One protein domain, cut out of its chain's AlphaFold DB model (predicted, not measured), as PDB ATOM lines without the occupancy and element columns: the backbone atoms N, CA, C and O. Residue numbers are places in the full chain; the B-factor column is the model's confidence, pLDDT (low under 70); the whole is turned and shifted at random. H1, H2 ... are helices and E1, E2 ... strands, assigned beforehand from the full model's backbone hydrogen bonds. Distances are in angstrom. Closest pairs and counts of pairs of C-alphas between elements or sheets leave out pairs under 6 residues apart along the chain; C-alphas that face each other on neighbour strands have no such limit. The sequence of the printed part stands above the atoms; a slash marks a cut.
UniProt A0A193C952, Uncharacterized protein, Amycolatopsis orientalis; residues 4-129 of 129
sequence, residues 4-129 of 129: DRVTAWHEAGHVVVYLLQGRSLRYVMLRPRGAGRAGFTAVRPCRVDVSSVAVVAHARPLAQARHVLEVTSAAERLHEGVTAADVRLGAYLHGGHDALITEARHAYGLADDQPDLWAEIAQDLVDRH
ATOM      1  N   ASP A   4     137.405 192.497 132.467       80.06
ATOM      2  CA  ASP A   4     138.500 192.660 133.428       80.06
ATOM      3  C   ASP A   4     139.842 192.946 132.745       80.06
ATOM      4  O   ASP A   4     140.658 193.706 133.271       80.06
ATOM      5  N   ARG A   5     140.090 192.356 131.567       80.50
ATOM      6  CA  ARG A   5     141.324 192.607 130.805       80.50
ATOM      7  C   ARG A   5     141.348 194.022 130.253       80.50
ATOM      8  O   ARG A   5     142.381 194.681 130.333       80.50
ATOM      9  N   VAL A   6     140.218 194.502 129.742       78.00
ATOM     10  CA  VAL A   6     140.087 195.878 129.244       78.00
ATOM     11  C   VAL A   6     140.323 196.872 130.384       78.00
ATOM     12  O   VAL A   6     141.111 197.806 130.231       78.00
ATOM     13  N   THR A   7     139.726 196.626 131.554       79.69
ATOM     14  CA  THR A   7     139.975 197.419 132.766       79.69
ATOM     15  C   THR A   7     141.434 197.338 133.226       79.69
ATOM     16  O   THR A   7     141.995 198.339 133.660       79.69
ATOM     17  N   ALA A   8     142.094 196.187 133.102       83.50
ATOM     18  CA  ALA A   8     143.502 196.064 133.477       83.50
ATOM     19  C   ALA A   8     144.426 196.913 132.601       83.50
ATOM     20  O   ALA A   8     145.293 197.605 133.130       83.50
ATOM     21  N   TRP A   9     144.216 196.911 131.284       81.50
ATOM     22  CA  TRP A   9     144.986 197.745 130.358       81.50
ATOM     23  C   TRP A   9     144.759 199.237 130.582       81.50
ATOM     24  O   TRP A   9     145.698 200.030 130.578       81.50
ATOM     25  N   HIS A  10     143.515 199.603 130.855       83.00
ATOM     26  CA  HIS A  10     143.136 200.951 131.235       83.00
ATOM     27  C   HIS A  10     143.881 201.442 132.487       83.00
ATOM     28  O   HIS A  10     144.473 202.523 132.471       83.00
ATOM     29  N   GLU A  11     143.905 200.649 133.563       84.50
ATOM     30  CA  GLU A  11     144.629 201.008 134.789       84.50
ATOM     31  C   GLU A  11     146.154 200.975 134.603       84.50
ATOM     32  O   GLU A  11     146.871 201.802 135.169       84.50
ATOM     33  N   ALA A  12     146.664 200.069 133.763       84.50
ATOM     34  CA  ALA A  12     148.083 200.014 133.421       84.50
ATOM     35  C   ALA A  12     148.565 201.311 132.745       84.50
ATOM     36  O   ALA A  12     149.647 201.797 133.076       84.50
ATOM     37  N   GLY A  13     147.739 201.926 131.888       83.50
ATOM     38  CA  GLY A  13     148.032 203.235 131.294       83.50
ATOM     39  C   GLY A  13     148.262 204.328 132.345       83.50
ATOM     40  O   GLY A  13     149.247 205.066 132.272       83.50
ATOM     41  N   HIS A  14     147.416 204.390 133.383       82.25
ATOM     42  CA  HIS A  14     147.620 205.303 134.514       82.25
ATOM     43  C   HIS A  14     148.923 205.008 135.261       82.25
ATOM     44  O   HIS A  14     149.693 205.923 135.556       82.25
ATOM     45  N   VAL A  15     149.175 203.735 135.560       85.31
ATOM     46  CA  VAL A  15     150.361 203.286 136.296       85.31
ATOM     47  C   VAL A  15     151.653 203.695 135.596       85.31
ATOM     48  O   VAL A  15     152.512 204.300 136.239       85.31
ATOM     49  N   VAL A  16     151.780 203.404 134.300       85.75
ATOM     50  CA  VAL A  16     152.981 203.720 133.515       85.75
ATOM     51  C   VAL A  16     153.269 205.217 133.568       85.75
ATOM     52  O   VAL A  16     154.360 205.622 133.972       85.75
ATOM     53  N   VAL A  17     152.281 206.055 133.252       83.19
ATOM     54  CA  VAL A  17     152.489 207.508 133.213       83.19
ATOM     55  C   VAL A  17     152.751 208.084 134.602       83.19
ATOM     56  O   VAL A  17     153.635 208.925 134.755       83.19
ATOM     57  N   TYR A  18     152.073 207.599 135.646       83.31
ATOM     58  CA  TYR A  18     152.372 208.014 137.016       83.31
ATOM     59  C   TYR A  18     153.810 207.694 137.428       83.31
ATOM     60  O   TYR A  18     154.465 208.544 138.033       83.31
ATOM     61  N   LEU A  19     154.318 206.507 137.089       83.25
ATOM     62  CA  LEU A  19     155.696 206.128 137.395       83.25
ATOM     63  C   LEU A  19     156.708 206.993 136.636       83.25
ATOM     64  O   LEU A  19     157.682 207.447 137.236       83.25
ATOM     65  N   LEU A  20     156.454 207.281 135.358       84.25
ATOM     66  CA  LEU A  20     157.308 208.146 134.538       84.25
ATOM     67  C   LEU A  20     157.315 209.602 135.023       84.25
ATOM     68  O   LEU A  20     158.335 210.280 134.936       84.25
ATOM     69  N   GLN A  21     156.215 210.062 135.618       83.25
ATOM     70  CA  GLN A  21     156.127 211.351 136.313       83.25
ATOM     71  C   GLN A  21     156.781 211.341 137.709       83.25
ATOM     72  O   GLN A  21     156.664 212.311 138.459       83.25
ATOM     73  N   GLY A  22     157.425 210.241 138.113       83.31
ATOM     74  CA  GLY A  22     158.042 210.096 139.433       83.31
ATOM     75  C   GLY A  22     157.034 209.993 140.583       83.31
ATOM     76  O   GLY A  22     157.394 210.187 141.748       83.31
ATOM     77  N   ARG A  23     155.759 209.700 140.295       82.81
ATOM     78  CA  ARG A  23     154.714 209.584 141.318       82.81
ATOM     79  C   ARG A  23     154.761 208.210 141.970       82.81
ATOM     80  O   ARG A  23     154.919 207.179 141.325       82.81
ATOM     81  N   SER A  24     154.571 208.182 143.286       84.56
ATOM     82  CA  SER A  24     154.542 206.927 144.037       84.56
ATOM     83  C   SER A  24     153.154 206.291 143.990       84.56
ATOM     84  O   SER A  24     152.199 206.860 144.523       84.56
ATOM     85  N   LEU A  25     153.046 205.087 143.434       84.56
ATOM     86  CA  LEU A  25     151.818 204.291 143.484       84.56
ATOM     87  C   LEU A  25     151.485 203.870 144.925       84.56
ATOM     88  O   LEU A  25     152.370 203.624 145.747       84.56
ATOM     89  N   ARG A  26     150.189 203.800 145.235       81.12
ATOM     90  CA  ARG A  26     149.662 203.217 146.478       81.12
ATOM     91  C   ARG A  26     149.027 201.859 146.227       81.12
ATOM     92  O   ARG A  26     149.356 200.913 146.931       81.12
ATOM     93  N   TYR A  27     148.103 201.784 145.276       82.25
ATOM     94  CA  TYR A  27     147.427 200.546 144.900       82.25
ATOM     95  C   TYR A  27     146.743 200.696 143.543       82.25
ATOM     96  O   TYR A  27     146.420 201.805 143.122       82.25
ATOM     97  N   VAL A  28     146.500 199.557 142.902       85.94
ATOM     98  CA  VAL A  28     145.712 199.420 141.677       85.94
ATOM     99  C   VAL A  28     144.668 198.343 141.942       85.94
ATOM    100  O   VAL A  28     144.991 197.296 142.507       85.94
ATOM    101  N   MET A  29     143.414 198.598 141.584       84.06
ATOM    102  CA  MET A  29     142.310 197.655 141.743       84.06
ATOM    103  C   MET A  29     141.557 197.522 140.428       84.06
ATOM    104  O   MET A  29     141.176 198.528 139.853       84.06
ATOM    105  N   LEU A  30     141.267 196.298 139.990       80.12
ATOM    106  CA  LEU A  30     140.417 196.067 138.811       80.12
ATOM    107  C   LEU A  30     138.926 196.138 139.161       80.12
ATOM    108  O   LEU A  30     138.115 196.639 138.392       80.12
ATOM    109  N   ARG A  31     138.573 195.684 140.368       78.62
ATOM    110  CA  ARG A  31     137.197 195.633 140.878       78.62
ATOM    111  C   ARG A  31     137.099 196.322 142.242       78.62
ATOM    112  O   ARG A  31     137.039 195.643 143.272       78.62
ATOM    113  N   PRO A  32     137.166 197.662 142.294       74.81
ATOM    114  CA  PRO A  32     136.994 198.387 143.547       74.81
ATOM    115  C   PRO A  32     135.596 198.130 144.131       74.81
ATOM    116  O   PRO A  32     134.601 198.049 143.416       74.81
ATOM    117  N   ARG A  33     135.502 198.023 145.460       58.06
ATOM    118  CA  ARG A  33     134.200 197.919 146.136       58.06
ATOM    119  C   ARG A  33     133.470 199.264 146.037       58.06
ATOM    120  O   ARG A  33     133.913 200.246 146.625       58.06
ATOM    121  N   GLY A  34     132.363 199.298 145.299       58.62
ATOM    122  CA  GLY A  34     131.501 200.471 145.129       58.62
ATOM    123  C   GLY A  34     130.690 200.375 143.837       58.62
ATOM    124  O   GLY A  34     131.199 199.894 142.829       58.62
ATOM    125  N   ALA A  35     129.426 200.799 143.860       50.94
ATOM    126  CA  ALA A  35     128.575 200.768 142.672       50.94
ATOM    127  C   ALA A  35     129.153 201.662 141.557       50.94
ATOM    128  O   ALA A  35     129.556 202.796 141.821       50.94
ATOM    129  N   GLY A  36     129.190 201.148 140.324       59.50
ATOM    130  CA  GLY A  36     129.548 201.913 139.123       59.50
ATOM    131  C   GLY A  36     131.041 202.183 138.904       59.50
ATOM    132  O   GLY A  36     131.370 203.032 138.083       59.50
ATOM    133  N   ARG A  37     131.952 201.508 139.620       60.28
ATOM    134  CA  ARG A  37     133.402 201.669 139.417       60.28
ATOM    135  C   ARG A  37     134.009 200.452 138.721       60.28
ATOM    136  O   ARG A  37     134.036 199.371 139.302       60.28
ATOM    137  N   ALA A  38     134.541 200.657 137.519       69.38
ATOM    138  CA  ALA A  38     135.445 199.727 136.852       69.38
ATOM    139  C   ALA A  38     136.863 200.296 136.969       69.38
ATOM    140  O   ALA A  38     137.096 201.405 136.497       69.38
ATOM    141  N   GLY A  39     137.772 199.571 137.626       77.12
ATOM    142  CA  GLY A  39     139.157 200.016 137.791       77.12
ATOM    143  C   GLY A  39     139.359 201.156 138.805       77.12
ATOM    144  O   GLY A  39     138.456 201.949 139.084       77.12
ATOM    145  N   PHE A  40     140.529 201.190 139.450       81.44
ATOM    146  CA  PHE A  40     140.994 202.330 140.238       81.44
ATOM    147  C   PHE A  40     142.507 202.282 140.498       81.44
ATOM    148  O   PHE A  40     142.989 201.392 141.209       81.44
ATOM    149  N   THR A  41     143.235 203.301 140.040       82.75
ATOM    150  CA  THR A  41     144.647 203.531 140.377       82.75
ATOM    151  C   THR A  41     144.794 204.674 141.375       82.75
ATOM    152  O   THR A  41     144.354 205.798 141.149       82.75
ATOM    153  N   ALA A  42     145.470 204.396 142.488       81.81
ATOM    154  CA  ALA A  42     145.788 205.373 143.516       81.81
ATOM    155  C   ALA A  42     147.287 205.657 143.574       81.81
ATOM    156  O   ALA A  42     148.113 204.745 143.645       81.81
ATOM    157  N   VAL A  43     147.626 206.936 143.686       83.81
ATOM    158  CA  VAL A  43     148.985 207.441 143.916       83.81
ATOM    159  C   VAL A  43     149.049 208.232 145.217       83.81
ATOM    160  O   VAL A  43     148.035 208.694 145.744       83.81
ATOM    161  N   ARG A  44     150.250 208.386 145.777       76.00
ATOM    162  CA  ARG A  44     150.472 209.288 146.910       76.00
ATOM    163  C   ARG A  44     150.182 210.731 146.468       76.00
ATOM    164  O   ARG A  44     150.609 211.114 145.377       76.00
ATOM    165  N   PRO A  45     149.483 211.531 147.294       76.75
ATOM    166  CA  PRO A  45     149.287 212.943 147.006       76.75
ATOM    167  C   PRO A  45     150.632 213.654 146.848       76.75
ATOM    168  O   PRO A  45     151.508 213.541 147.706       76.75
ATOM    169  N   CYS A  46     150.777 214.391 145.758       76.06
ATOM    170  CA  CYS A  46     151.896 215.283 145.494       76.06
ATOM    171  C   CYS A  46     151.379 216.481 144.694       76.06
ATOM    172  O   CYS A  46     150.332 216.394 144.048       76.06
ATOM    173  N   ARG A  47     152.093 217.609 144.756       81.75
ATOM    174  CA  ARG A  47     151.822 218.724 143.846       81.75
ATOM    175  C   ARG A  47     152.236 218.299 142.445       81.75
ATOM    176  O   ARG A  47     153.341 217.796 142.267       81.75
ATOM    177  N   VAL A  48     151.341 218.502 141.493       79.25
ATOM    178  CA  VAL A  48     151.558 218.239 140.073       79.25
ATOM    179  C   VAL A  48     151.045 219.436 139.295       79.25
ATOM    180  O   VAL A  48     150.101 220.102 139.726       79.25
ATOM    181  N   ASP A  49     151.695 219.729 138.182       84.38
ATOM    182  CA  ASP A  49     151.202 220.696 137.216       84.38
ATOM    183  C   ASP A  49     149.976 220.138 136.477       84.38
ATOM    184  O   ASP A  49     149.770 218.925 136.373       84.38
ATOM    185  N   VAL A  50     149.146 221.048 135.972       80.88
ATOM    186  CA  VAL A  50     147.903 220.694 135.281       80.88
ATOM    187  C   VAL A  50     148.192 219.922 133.986       80.88
ATOM    188  O   VAL A  50     147.465 218.978 133.680       80.88
ATOM    189  N   SER A  51     149.296 220.212 133.281       81.25
ATOM    190  CA  SER A  51     149.699 219.428 132.102       81.25
ATOM    191  C   SER A  51     150.010 217.961 132.424       81.25
ATOM    192  O   SER A  51     149.583 217.069 131.696       81.25
ATOM    193  N   SER A  52     150.665 217.669 133.547       80.56
ATOM    194  CA  SER A  52     150.925 216.300 134.002       80.56
ATOM    195  C   SER A  52     149.629 215.544 134.289       80.56
ATOM    196  O   SER A  52     149.541 214.342 134.028       80.56
ATOM    197  N   VAL A  53     148.602 216.227 134.800       79.94
ATOM    198  CA  VAL A  53     147.272 215.630 134.999       79.94
ATOM    199  C   VAL A  53     146.594 215.349 133.656       79.94
ATOM    200  O   VAL A  53     146.025 214.270 133.493       79.94
ATOM    201  N   ALA A  54     146.711 216.256 132.684       80.56
ATOM    202  CA  ALA A  54     146.165 216.065 131.342       80.56
ATOM    203  C   ALA A  54     146.803 214.867 130.613       80.56
ATOM    204  O   ALA A  54     146.087 214.015 130.092       80.56
ATOM    205  N   VAL A  55     148.131 214.703 130.673       81.38
ATOM    206  CA  VAL A  55     148.816 213.528 130.088       81.38
ATOM    207  C   VAL A  55     148.295 212.221 130.703       81.38
ATOM    208  O   VAL A  55     148.013 211.257 129.994       81.38
ATOM    209  N   VAL A  56     148.099 212.185 132.025       80.69
ATOM    210  CA  VAL A  56     147.525 211.015 132.713       80.69
ATOM    211  C   VAL A  56     146.082 210.754 132.276       80.69
ATOM    212  O   VAL A  56     145.690 209.592 132.148       80.69
ATOM    213  N   ALA A  57     145.292 211.808 132.058       79.81
ATOM    214  CA  ALA A  57     143.913 211.692 131.599       79.81
ATOM    215  C   ALA A  57     143.821 211.012 130.221       79.81
ATOM    216  O   ALA A  57     142.932 210.179 130.029       79.81
ATOM    217  N   HIS A  58     144.770 211.293 129.318       76.06
ATOM    218  CA  HIS A  58     144.872 210.653 128.000       76.06
ATOM    219  C   HIS A  58     145.491 209.248 128.028       76.06
ATOM    220  O   HIS A  58     145.143 208.413 127.198       76.06
ATOM    221  N   ALA A  59     146.375 208.943 128.981       77.38
ATOM    222  CA  ALA A  59     147.085 207.659 129.025       77.38
ATOM    223  C   ALA A  59     146.151 206.440 129.105       77.38
ATOM    224  O   ALA A  59     146.359 205.422 128.445       77.38
ATOM    225  N   ARG A  60     145.091 206.568 129.906       75.06
ATOM    226  CA  ARG A  60     144.060 205.550 130.123       75.06
ATOM    227  C   ARG A  60     143.411 205.076 128.815       75.06
ATOM    228  O   ARG A  60     143.513 203.890 128.492       75.06
ATOM    229  N   PRO A  61     142.700 205.948 128.080       70.88
ATOM    230  CA  PRO A  61     141.987 205.512 126.894       70.88
ATOM    231  C   PRO A  61     142.919 205.064 125.770       70.88
ATOM    232  O   PRO A  61     142.540 204.191 124.997       70.88
ATOM    233  N   LEU A  62     144.150 205.578 125.722       75.44
ATOM    234  CA  LEU A  62     145.161 205.161 124.751       75.44
ATOM    235  C   LEU A  62     145.685 203.745 125.015       75.44
ATOM    236  O   LEU A  62     145.783 202.947 124.084       75.44
ATOM    237  N   ALA A  63     145.948 203.386 126.275       76.12
ATOM    238  CA  ALA A  63     146.341 202.022 126.636       76.12
ATOM    239  C   ALA A  63     145.213 201.013 126.359       76.12
ATOM    240  O   ALA A  63     145.448 199.924 125.831       76.12
ATOM    241  N   GLN A  64     143.969 201.404 126.648       73.31
ATOM    242  CA  GLN A  64     142.788 200.611 126.318       73.31
ATOM    243  C   GLN A  64     142.621 200.440 124.798       73.31
ATOM    244  O   GLN A  64     142.434 199.320 124.320       73.31
ATOM    245  N   ALA A  65     142.734 201.531 124.039       71.38
ATOM    246  CA  ALA A  65     142.682 201.543 122.580       71.38
ATOM    247  C   ALA A  65     143.755 200.634 121.965       71.38
ATOM    248  O   ALA A  65     143.453 199.819 121.092       71.38
ATOM    249  N   ARG A  66     144.995 200.715 122.460       76.12
ATOM    250  CA  ARG A  66     146.097 199.847 122.034       76.12
ATOM    251  C   ARG A  66     145.759 198.374 122.246       76.12
ATOM    252  O   ARG A  66     145.873 197.598 121.299       76.12
ATOM    253  N   HIS A  67     145.269 198.000 123.428       76.56
ATOM    254  CA  HIS A  67     144.881 196.617 123.690       76.56
ATOM    255  C   HIS A  67     143.794 196.123 122.729       76.56
ATOM    256  O   HIS A  67     143.936 195.044 122.157       76.56
ATOM    257  N   VAL A  68     142.740 196.916 122.504       74.94
ATOM    258  CA  VAL A  68     141.660 196.571 121.560       74.94
ATOM    259  C   VAL A  68     142.215 196.364 120.147       74.94
ATOM    260  O   VAL A  68     141.827 195.419 119.467       74.94
ATOM    261  N   LEU A  69     143.161 197.198 119.708       75.25
ATOM    262  CA  LEU A  69     143.812 197.039 118.404       75.25
ATOM    263  C   LEU A  69     144.690 195.784 118.313       75.25
ATOM    264  O   LEU A  69     144.800 195.215 117.226       75.25
ATOM    265  N   GLU A  70     145.316 195.373 119.419       79.81
ATOM    266  CA  GLU A  70     146.153 194.170 119.499       79.81
ATOM    267  C   GLU A  70     145.322 192.879 119.504       79.81
ATOM    268  O   GLU A  70     145.727 191.892 118.888       79.81
ATOM    269  N   VAL A  71     144.166 192.869 120.177       78.44
ATOM    270  CA  VAL A  71     143.340 191.654 120.320       78.44
ATOM    271  C   VAL A  71     142.247 191.508 119.268       78.44
ATOM    272  O   VAL A  71     141.769 190.393 119.071       78.44
ATOM    273  N   THR A  72     141.861 192.591 118.589       74.88
ATOM    274  CA  THR A  72     140.866 192.551 117.511       74.88
ATOM    275  C   THR A  72     141.564 192.530 116.154       74.88
ATOM    276  O   THR A  72     142.305 193.454 115.782       74.88
ATOM    277  N   SER A  73     141.305 191.480 115.371       76.56
ATOM    278  CA  SER A  73     141.929 191.323 114.059       76.56
ATOM    279  C   SER A  73     141.563 192.479 113.118       76.56
ATOM    280  O   SER A  73     140.523 193.129 113.249       76.56
ATOM    281  N   ALA A  74     142.423 192.753 112.134       70.44
ATOM    282  CA  ALA A  74     142.142 193.783 111.133       70.44
ATOM    283  C   ALA A  74     140.873 193.471 110.311       70.44
ATOM    284  O   ALA A  74     140.179 194.393 109.894       70.44
ATOM    285  N   ALA A  75     140.554 192.186 110.115       70.25
ATOM    286  CA  ALA A  75     139.362 191.742 109.396       70.25
ATOM    287  C   ALA A  75     138.070 191.988 110.194       70.25
ATOM    288  O   ALA A  75     137.095 192.470 109.625       70.25
ATOM    289  N   GLU A  76     138.078 191.724 111.505       70.00
ATOM    290  CA  GLU A  76     136.949 192.031 112.397       70.00
ATOM    291  C   GLU A  76     136.708 193.543 112.492       70.00
ATOM    292  O   GLU A  76     135.579 194.000 112.350       70.00
ATOM    293  N   ARG A  77     137.777 194.339 112.615       70.38
ATOM    294  CA  ARG A  77     137.683 195.809 112.631       70.38
ATOM    295  C   ARG A  77     137.115 196.386 111.336       70.38
ATOM    296  O   ARG A  77     136.250 197.257 111.377       70.38
ATOM    297  N   LEU A  78     137.571 195.879 110.190       68.06
ATOM    298  CA  LEU A  78     137.070 196.303 108.882       68.06
ATOM    299  C   LEU A  78     135.592 195.935 108.694       68.06
ATOM    300  O   LEU A  78     134.845 196.713 108.106       68.06
ATOM    301  N   HIS A  79     135.166 194.776 109.206       71.75
ATOM    302  CA  HIS A  79     133.768 194.348 109.167       71.75
ATOM    303  C   HIS A  79     132.848 195.285 109.963       71.75
ATOM    304  O   HIS A  79     131.741 195.576 109.517       71.75
ATOM    305  N   GLU A  80     133.325 195.806 111.096       69.31
ATOM    306  CA  GLU A  80     132.601 196.782 111.922       69.31
ATOM    307  C   GLU A  80     132.765 198.236 111.441       69.31
ATOM    308  O   GLU A  80     132.188 199.150 112.028       69.31
ATOM    309  N   GLY A  81     133.538 198.478 110.374       65.38
ATOM    310  CA  GLY A  81     133.819 199.826 109.874       65.38
ATOM    311  C   GLY A  81     134.677 200.674 110.820       65.38
ATOM    312  O   GLY A  81     134.711 201.892 110.680       65.38
ATOM    313  N   VAL A  82     135.366 200.044 111.775       63.59
ATOM    314  CA  VAL A  82     136.195 200.704 112.787       63.59
ATOM    315  C   VAL A  82     137.642 200.747 112.303       63.59
ATOM    316  O   VAL A  82     138.308 199.718 112.166       63.59
ATOM    317  N   THR A  83     138.172 201.942 112.061       68.00
ATOM    318  CA  THR A  83     139.582 202.114 111.700       68.00
ATOM    319  C   THR A  83     140.479 202.178 112.939       68.00
ATOM    320  O   THR A  83     140.039 202.418 114.063       68.00
ATOM    321  N   ALA A  84     141.790 201.995 112.747       66.69
ATOM    322  CA  ALA A  84     142.752 202.236 113.823       66.69
ATOM    323  C   ALA A  84     142.722 203.696 114.311       66.69
ATOM    324  O   ALA A  84     142.989 203.946 115.484       66.69
ATOM    325  N   ALA A  85     142.377 204.639 113.428       65.31
ATOM    326  CA  ALA A  85     142.176 206.033 113.791       65.31
ATOM    327  C   ALA A  85     140.922 206.196 114.658       65.31
ATOM    328  O   ALA A  85     141.006 206.861 115.678       65.31
ATOM    329  N   ASP A  86     139.817 205.514 114.351       60.16
ATOM    330  CA  ASP A  86     138.591 205.585 115.161       60.16
ATOM    331  C   ASP A  86     138.799 205.060 116.584       60.16
ATOM    332  O   ASP A  86     138.226 205.598 117.516       60.16
ATOM    333  N   VAL A  87     139.666 204.063 116.781       59.00
ATOM    334  CA  VAL A  87     140.003 203.553 118.124       59.00
ATOM    335  C   VAL A  87     140.973 204.480 118.867       59.00
ATOM    336  O   VAL A  87     140.927 204.560 120.092       59.00
ATOM    337  N   ARG A  88     141.851 205.189 118.142       60.88
ATOM    338  CA  ARG A  88     142.859 206.103 118.715       60.88
ATOM    339  C   ARG A  88     142.348 207.530 118.941       60.88
ATOM    340  O   ARG A  88     142.844 208.186 119.842       60.88
ATOM    341  N   LEU A  89     141.393 208.003 118.137       55.88
ATOM    342  CA  LEU A  89     140.848 209.371 118.136       55.88
ATOM    343  C   LEU A  89     139.360 209.427 118.518       55.88
ATOM    344  O   LEU A  89     138.887 210.478 118.938       55.88
ATOM    345  N   GLY A  90     138.612 208.329 118.381       51.03
ATOM    346  CA  GLY A  90     137.161 208.290 118.569       51.03
ATOM    347  C   GLY A  90     136.734 207.462 119.780       51.03
ATOM    348  O   GLY A  90     137.289 206.403 120.046       51.03
ATOM    349  N   ALA A  91     135.720 207.962 120.497       43.09
ATOM    350  CA  ALA A  91     134.928 207.340 121.574       43.09
ATOM    351  C   ALA A  91     135.675 206.735 122.788       43.09
ATOM    352  O   ALA A  91     135.276 206.989 123.920       43.09
ATOM    353  N   TYR A  92     136.761 205.987 122.602       45.66
ATOM    354  CA  TYR A  92     137.586 205.438 123.675       45.66
ATOM    355  C   TYR A  92     138.287 206.530 124.480       45.66
ATOM    356  O   TYR A  92     138.418 206.360 125.686       45.66
ATOM    357  N   LEU A  93     138.660 207.655 123.852       49.53
ATOM    358  CA  LEU A  93     139.258 208.826 124.509       49.53
ATOM    359  C   LEU A  93     138.307 209.597 125.441       49.53
ATOM    360  O   LEU A  93     138.791 210.338 126.293       49.53
ATOM    361  N   HIS A  94     136.987 209.421 125.323       51.94
ATOM    362  CA  HIS A  94     135.989 210.189 126.079       51.94
ATOM    363  C   HIS A  94     135.375 209.324 127.176       51.94
ATOM    364  O   HIS A  94     134.395 208.607 126.982       51.94
ATOM    365  N   GLY A  95     136.040 209.319 128.330       51.44
ATOM    366  CA  GLY A  95     135.833 208.305 129.364       51.44
ATOM    367  C   GLY A  95     135.647 208.831 130.784       51.44
ATOM    368  O   GLY A  95     135.707 208.032 131.722       51.44
ATOM    369  N   GLY A  96     135.448 210.138 130.967       57.84
ATOM    370  CA  GLY A  96     135.229 210.744 132.289       57.84
ATOM    371  C   GLY A  96     136.351 211.654 132.793       57.84
ATOM    372  O   GLY A  96     136.296 212.095 133.938       57.84
ATOM    373  N   HIS A  97     137.341 211.968 131.953       69.75
ATOM    374  CA  HIS A  97     138.343 213.003 132.235       69.75
ATOM    375  C   HIS A  97     138.249 214.201 131.281       69.75
ATOM    376  O   HIS A  97     139.110 215.074 131.321       69.75
ATOM    377  N   ASP A  98     137.190 214.280 130.470       73.38
ATOM    378  CA  ASP A  98     137.008 215.349 129.481       73.38
ATOM    379  C   ASP A  98     136.990 216.725 130.157       73.38
ATOM    380  O   ASP A  98     137.643 217.646 129.691       73.38
ATOM    381  N   ALA A  99     136.372 216.835 131.338       74.44
ATOM    382  CA  ALA A  99     136.399 218.063 132.131       74.44
ATOM    383  C   ALA A  99     137.821 218.476 132.564       74.44
ATOM    384  O   ALA A  99     138.132 219.663 132.543       74.44
ATOM    385  N   LEU A 100     138.690 217.519 132.918       73.88
ATOM    386  CA  LEU A 100     140.085 217.796 133.291       73.88
ATOM    387  C   LEU A 100     140.920 218.214 132.078       73.88
ATOM    388  O   LEU A 100     141.755 219.107 132.191       73.88
ATOM    389  N   ILE A 101     140.687 217.586 130.925       76.62
ATOM    390  CA  ILE A 101     141.338 217.954 129.664       76.62
ATOM    391  C   ILE A 101     140.893 219.365 129.258       76.62
ATOM    392  O   ILE A 101     141.736 220.215 128.990       76.62
ATOM    393  N   THR A 102     139.592 219.665 129.303       80.44
ATOM    394  CA  THR A 102     139.056 221.009 129.042       80.44
ATOM    395  C   THR A 102     139.618 222.053 130.010       80.44
ATOM    396  O   THR A 102     140.036 223.126 129.574       80.44
ATOM    397  N   GLU A 103     139.681 221.755 131.311       81.12
ATOM    398  CA  GLU A 103     140.259 222.661 132.312       81.12
ATOM    399  C   GLU A 103     141.741 222.932 132.031       81.12
ATOM    400  O   GLU A 103     142.180 224.084 132.074       81.12
ATOM    401  N   ALA A 104     142.502 221.894 131.677       81.44
ATOM    402  CA  ALA A 104     143.890 222.044 131.277       81.44
ATOM    403  C   ALA A 104     144.011 222.931 130.034       81.44
ATOM    404  O   ALA A 104     144.746 223.915 130.056       81.44
ATOM    405  N   ARG A 105     143.241 222.676 128.974       82.00
ATOM    406  CA  ARG A 105     143.265 223.507 127.758       82.00
ATOM    407  C   ARG A 105     142.984 224.976 128.064       82.00
ATOM    408  O   ARG A 105     143.740 225.841 127.626       82.00
ATOM    409  N   HIS A 106     141.980 225.249 128.896       83.50
ATOM    410  CA  HIS A 106     141.663 226.604 129.339       83.50
ATOM    411  C   HIS A 106     142.814 227.240 130.137       83.50
ATOM    412  O   HIS A 106     143.166 228.395 129.898       83.50
ATOM    413  N   ALA A 107     143.448 226.493 131.048       84.56
ATOM    414  CA  ALA A 107     144.580 226.979 131.842       84.56
ATOM    415  C   ALA A 107     145.807 227.355 130.988       84.56
ATOM    416  O   ALA A 107     146.561 228.250 131.372       84.56
ATOM    417  N   TYR A 108     145.991 226.704 129.835       81.94
ATOM    418  CA  TYR A 108     147.084 226.980 128.895       81.94
ATOM    419  C   TYR A 108     146.665 227.841 127.688       81.94
ATOM    420  O   TYR A 108     147.494 228.109 126.820       81.94
ATOM    421  N   GLY A 109     145.412 228.311 127.631       82.81
ATOM    422  CA  GLY A 109     144.908 229.159 126.545       82.81
ATOM    423  C   GLY A 109     144.822 228.461 125.183       82.81
ATOM    424  O   GLY A 109     144.929 229.126 124.152       82.81
ATOM    425  N   LEU A 110     144.663 227.134 125.167       80.38
ATOM    426  CA  LEU A 110     144.551 226.339 123.945       80.38
ATOM    427  C   LEU A 110     143.106 226.378 123.428       80.38
ATOM    428  O   LEU A 110     142.172 226.080 124.170       80.38
ATOM    429  N   ALA A 111     142.926 226.737 122.155       76.38
ATOM    430  CA  ALA A 111     141.619 226.716 121.494       76.38
ATOM    431  C   ALA A 111     141.158 225.274 121.238       76.38
ATOM    432  O   ALA A 111     141.996 224.405 121.027       76.38
ATOM    433  N   ASP A 112     139.851 224.998 121.237       67.38
ATOM    434  CA  ASP A 112     139.287 223.636 121.121       67.38
ATOM    435  C   ASP A 112     139.670 222.892 119.828       67.38
ATOM    436  O   ASP A 112     139.668 221.665 119.800       67.38
ATOM    437  N   ASP A 113     140.044 223.619 118.778       67.50
ATOM    438  CA  ASP A 113     140.465 223.087 117.480       67.50
ATOM    439  C   ASP A 113     141.969 222.769 117.393       67.50
ATOM    440  O   ASP A 113     142.419 222.170 116.413       67.50
ATOM    441  N   GLN A 114     142.759 223.132 118.409       65.62
ATOM    442  CA  GLN A 114     144.182 222.804 118.443       65.62
ATOM    443  C   GLN A 114     144.420 221.333 118.813       65.62
ATOM    444  O   GLN A 114     143.777 220.819 119.738       65.62
ATOM    445  N   PRO A 115     145.378 220.659 118.147       65.88
ATOM    446  CA  PRO A 115     145.744 219.290 118.481       65.88
ATOM    447  C   PRO A 115     146.195 219.186 119.939       65.88
ATOM    448  O   PRO A 115     146.860 220.075 120.476       65.88
ATOM    449  N   ASP A 116     145.801 218.096 120.592       72.69
ATOM    450  CA  ASP A 116     146.117 217.872 121.995       72.69
ATOM    451  C   ASP A 116     147.534 217.302 122.147       72.69
ATOM    452  O   ASP A 116     147.760 216.094 122.059       72.69
ATOM    453  N   LEU A 117     148.508 218.189 122.378       76.12
ATOM    454  CA  LEU A 117     149.904 217.818 122.635       76.12
ATOM    455  C   LEU A 117     150.044 216.818 123.794       76.12
ATOM    456  O   LEU A 117     150.967 216.001 123.794       76.12
ATOM    457  N   TRP A 118     149.145 216.843 124.783       80.94
ATOM    458  CA  TRP A 118     149.190 215.884 125.885       80.94
ATOM    459  C   TRP A 118     148.724 214.498 125.457       80.94
ATOM    460  O   TRP A 118     149.250 213.514 125.979       80.94
ATOM    461  N   ALA A 119     147.806 214.406 124.492       77.12
ATOM    462  CA  ALA A 119     147.425 213.134 123.886       77.12
ATOM    463  C   ALA A 119     148.590 212.512 123.101       77.12
ATOM    464  O   ALA A 119     148.827 211.313 123.228       77.12
ATOM    465  N   GLU A 120     149.361 213.311 122.356       78.69
ATOM    466  CA  GLU A 120     150.553 212.827 121.638       78.69
ATOM    467  C   GLU A 120     151.637 212.323 122.598       78.69
ATOM    468  O   GLU A 120     152.176 211.231 122.412       78.69
ATOM    469  N   ILE A 121     151.916 213.078 123.667       80.75
ATOM    470  CA  ILE A 121     152.864 212.660 124.710       80.75
ATOM    471  C   ILE A 121     152.374 211.373 125.378       80.75
ATOM    472  O   ILE A 121     153.139 210.425 125.528       80.75
ATOM    473  N   ALA A 122     151.100 211.313 125.770       78.62
ATOM    474  CA  ALA A 122     150.534 210.124 126.393       78.62
ATOM    475  C   ALA A 122     150.598 208.902 125.463       78.62
ATOM    476  O   ALA A 122     150.916 207.811 125.932       78.62
ATOM    477  N   GLN A 123     150.358 209.081 124.160       77.94
ATOM    478  CA  GLN A 123     150.465 208.020 123.157       77.94
ATOM    479  C   GLN A 123     151.898 207.501 123.049       77.94
ATOM    480  O   GLN A 123     152.100 206.293 123.104       77.94
ATOM    481  N   ASP A 124     152.886 208.392 122.943       82.75
ATOM    482  CA  ASP A 124     154.298 208.005 122.878       82.75
ATOM    483  C   ASP A 124     154.731 207.231 124.131       82.75
ATOM    484  O   ASP A 124     155.388 206.193 124.033       82.75
ATOM    485  N   LEU A 125     154.305 207.685 125.315       80.25
ATOM    486  CA  LEU A 125     154.593 206.990 126.569       80.25
ATOM    487  C   LEU A 125     153.931 205.611 126.633       80.25
ATOM    488  O   LEU A 125     154.557 204.660 127.097       80.25
ATOM    489  N   VAL A 126     152.684 205.496 126.176       80.06
ATOM    490  CA  VAL A 126     151.957 204.222 126.136       80.06
ATOM    491  C   VAL A 126     152.541 203.279 125.094       80.06
ATOM    492  O   VAL A 126     152.576 202.088 125.354       80.06
ATOM    493  N   ASP A 127     153.001 203.751 123.936       79.75
ATOM    494  CA  ASP A 127     153.528 202.882 122.874       79.75
ATOM    495  C   ASP A 127     154.913 202.308 123.208       79.75
ATOM    496  O   ASP A 127     155.260 201.211 122.766       79.75
ATOM    497  N   ARG A 128     155.711 203.032 124.002       82.44
ATOM    498  CA  ARG A 128     157.059 202.606 124.417       82.44
ATOM    499  C   ARG A 128     157.076 201.608 125.576       82.44
ATOM    500  O   ARG A 128     158.124 200.999 125.814       82.44
ATOM    501  N   HIS A 129     155.973 201.475 126.307       77.06
ATOM    502  CA  HIS A 129     155.877 200.708 127.553       77.06
ATOM    503  C   HIS A 129     154.704 199.721 127.541       77.06
ATOM    504  O   HIS A 129     154.668 198.882 128.467       77.06
TER     505      HIS A 129
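AT A GLANCE: This is residues 4 to 129 of the 129 residues of an uncharacterized protein of Amycolatopsis orientalis (UniProt A0A193C952). The long helix H2 runs through the middle, with H1, H4, H5 and H6 packed round it. H1 is also covered by the small strand hairpin E1-E2, while H3 lies far out at one end. The printed part has 126 residues, mostly helix, in the order H1 E1 E2 H2 H3 H4 H5 H6; the two-strand sheet is antiparallel. It is compact, with a radius of gyration of the C-alphas of 15.0 A and spans of 46 by 38 by 31 A.

HOW THE PARTS SIT: E1, residues 25 to 29, and E2, residues 40 to 43, form an antiparallel hairpin at 173 degrees; N 26 and O 42 are 2.8 A apart, within hydrogen-bond range. The closest C-alphas of E2 and H1, residues 4 to 20, are those of Thr 41 and Glu 11, 6.1 A apart. The hub, H2, residues 50 to 71, touches H1 at a steep tilt of 39 degrees, opposite ways, closest at C-alphas Arg 60 and Gly 13, 4.7 A. It touches H6, residues 117 to 128, at a steep tilt of 47 degrees, the same way, closest at C-alphas Val 55 and Trp 118, 4.8 A. With residues 50 to 57 alone it touches H5, residues 98 to 107, closest at C-alphas Ala 54 and Ile 101, 5.4 A. With residues 62 to 69 alone it touches H4, residues 84 to 89, closest at C-alphas Ala 65 and Val 87, 5.6 A. H3, residues 74 to 79, touches no helix. Every O i to N i+4 pair is within hydrogen-bond range in H3, H4, H5 and H6; H1 has 12 of 13, H2 16 of 18.

IN THESE COORDINATES: H1 begins at C-alpha 4 (138.500, 192.660, 133.428) and measures 24.4 A. H2 measures 33.0 A, H6 16.9 A, H5 14.1 A and E1 11.7 A. H6 ends at C-alpha 128 (157.059, 202.606, 124.417).

THE WHOLE: The C-alphas farthest apart, of Arg 47 and His 79, are 46.1 A apart. The printed part has no cut and no long link. Its mean pLDDT is 74.9; residues 33 to 38, 78, 80 to 97 and 112 to 115 are under 70.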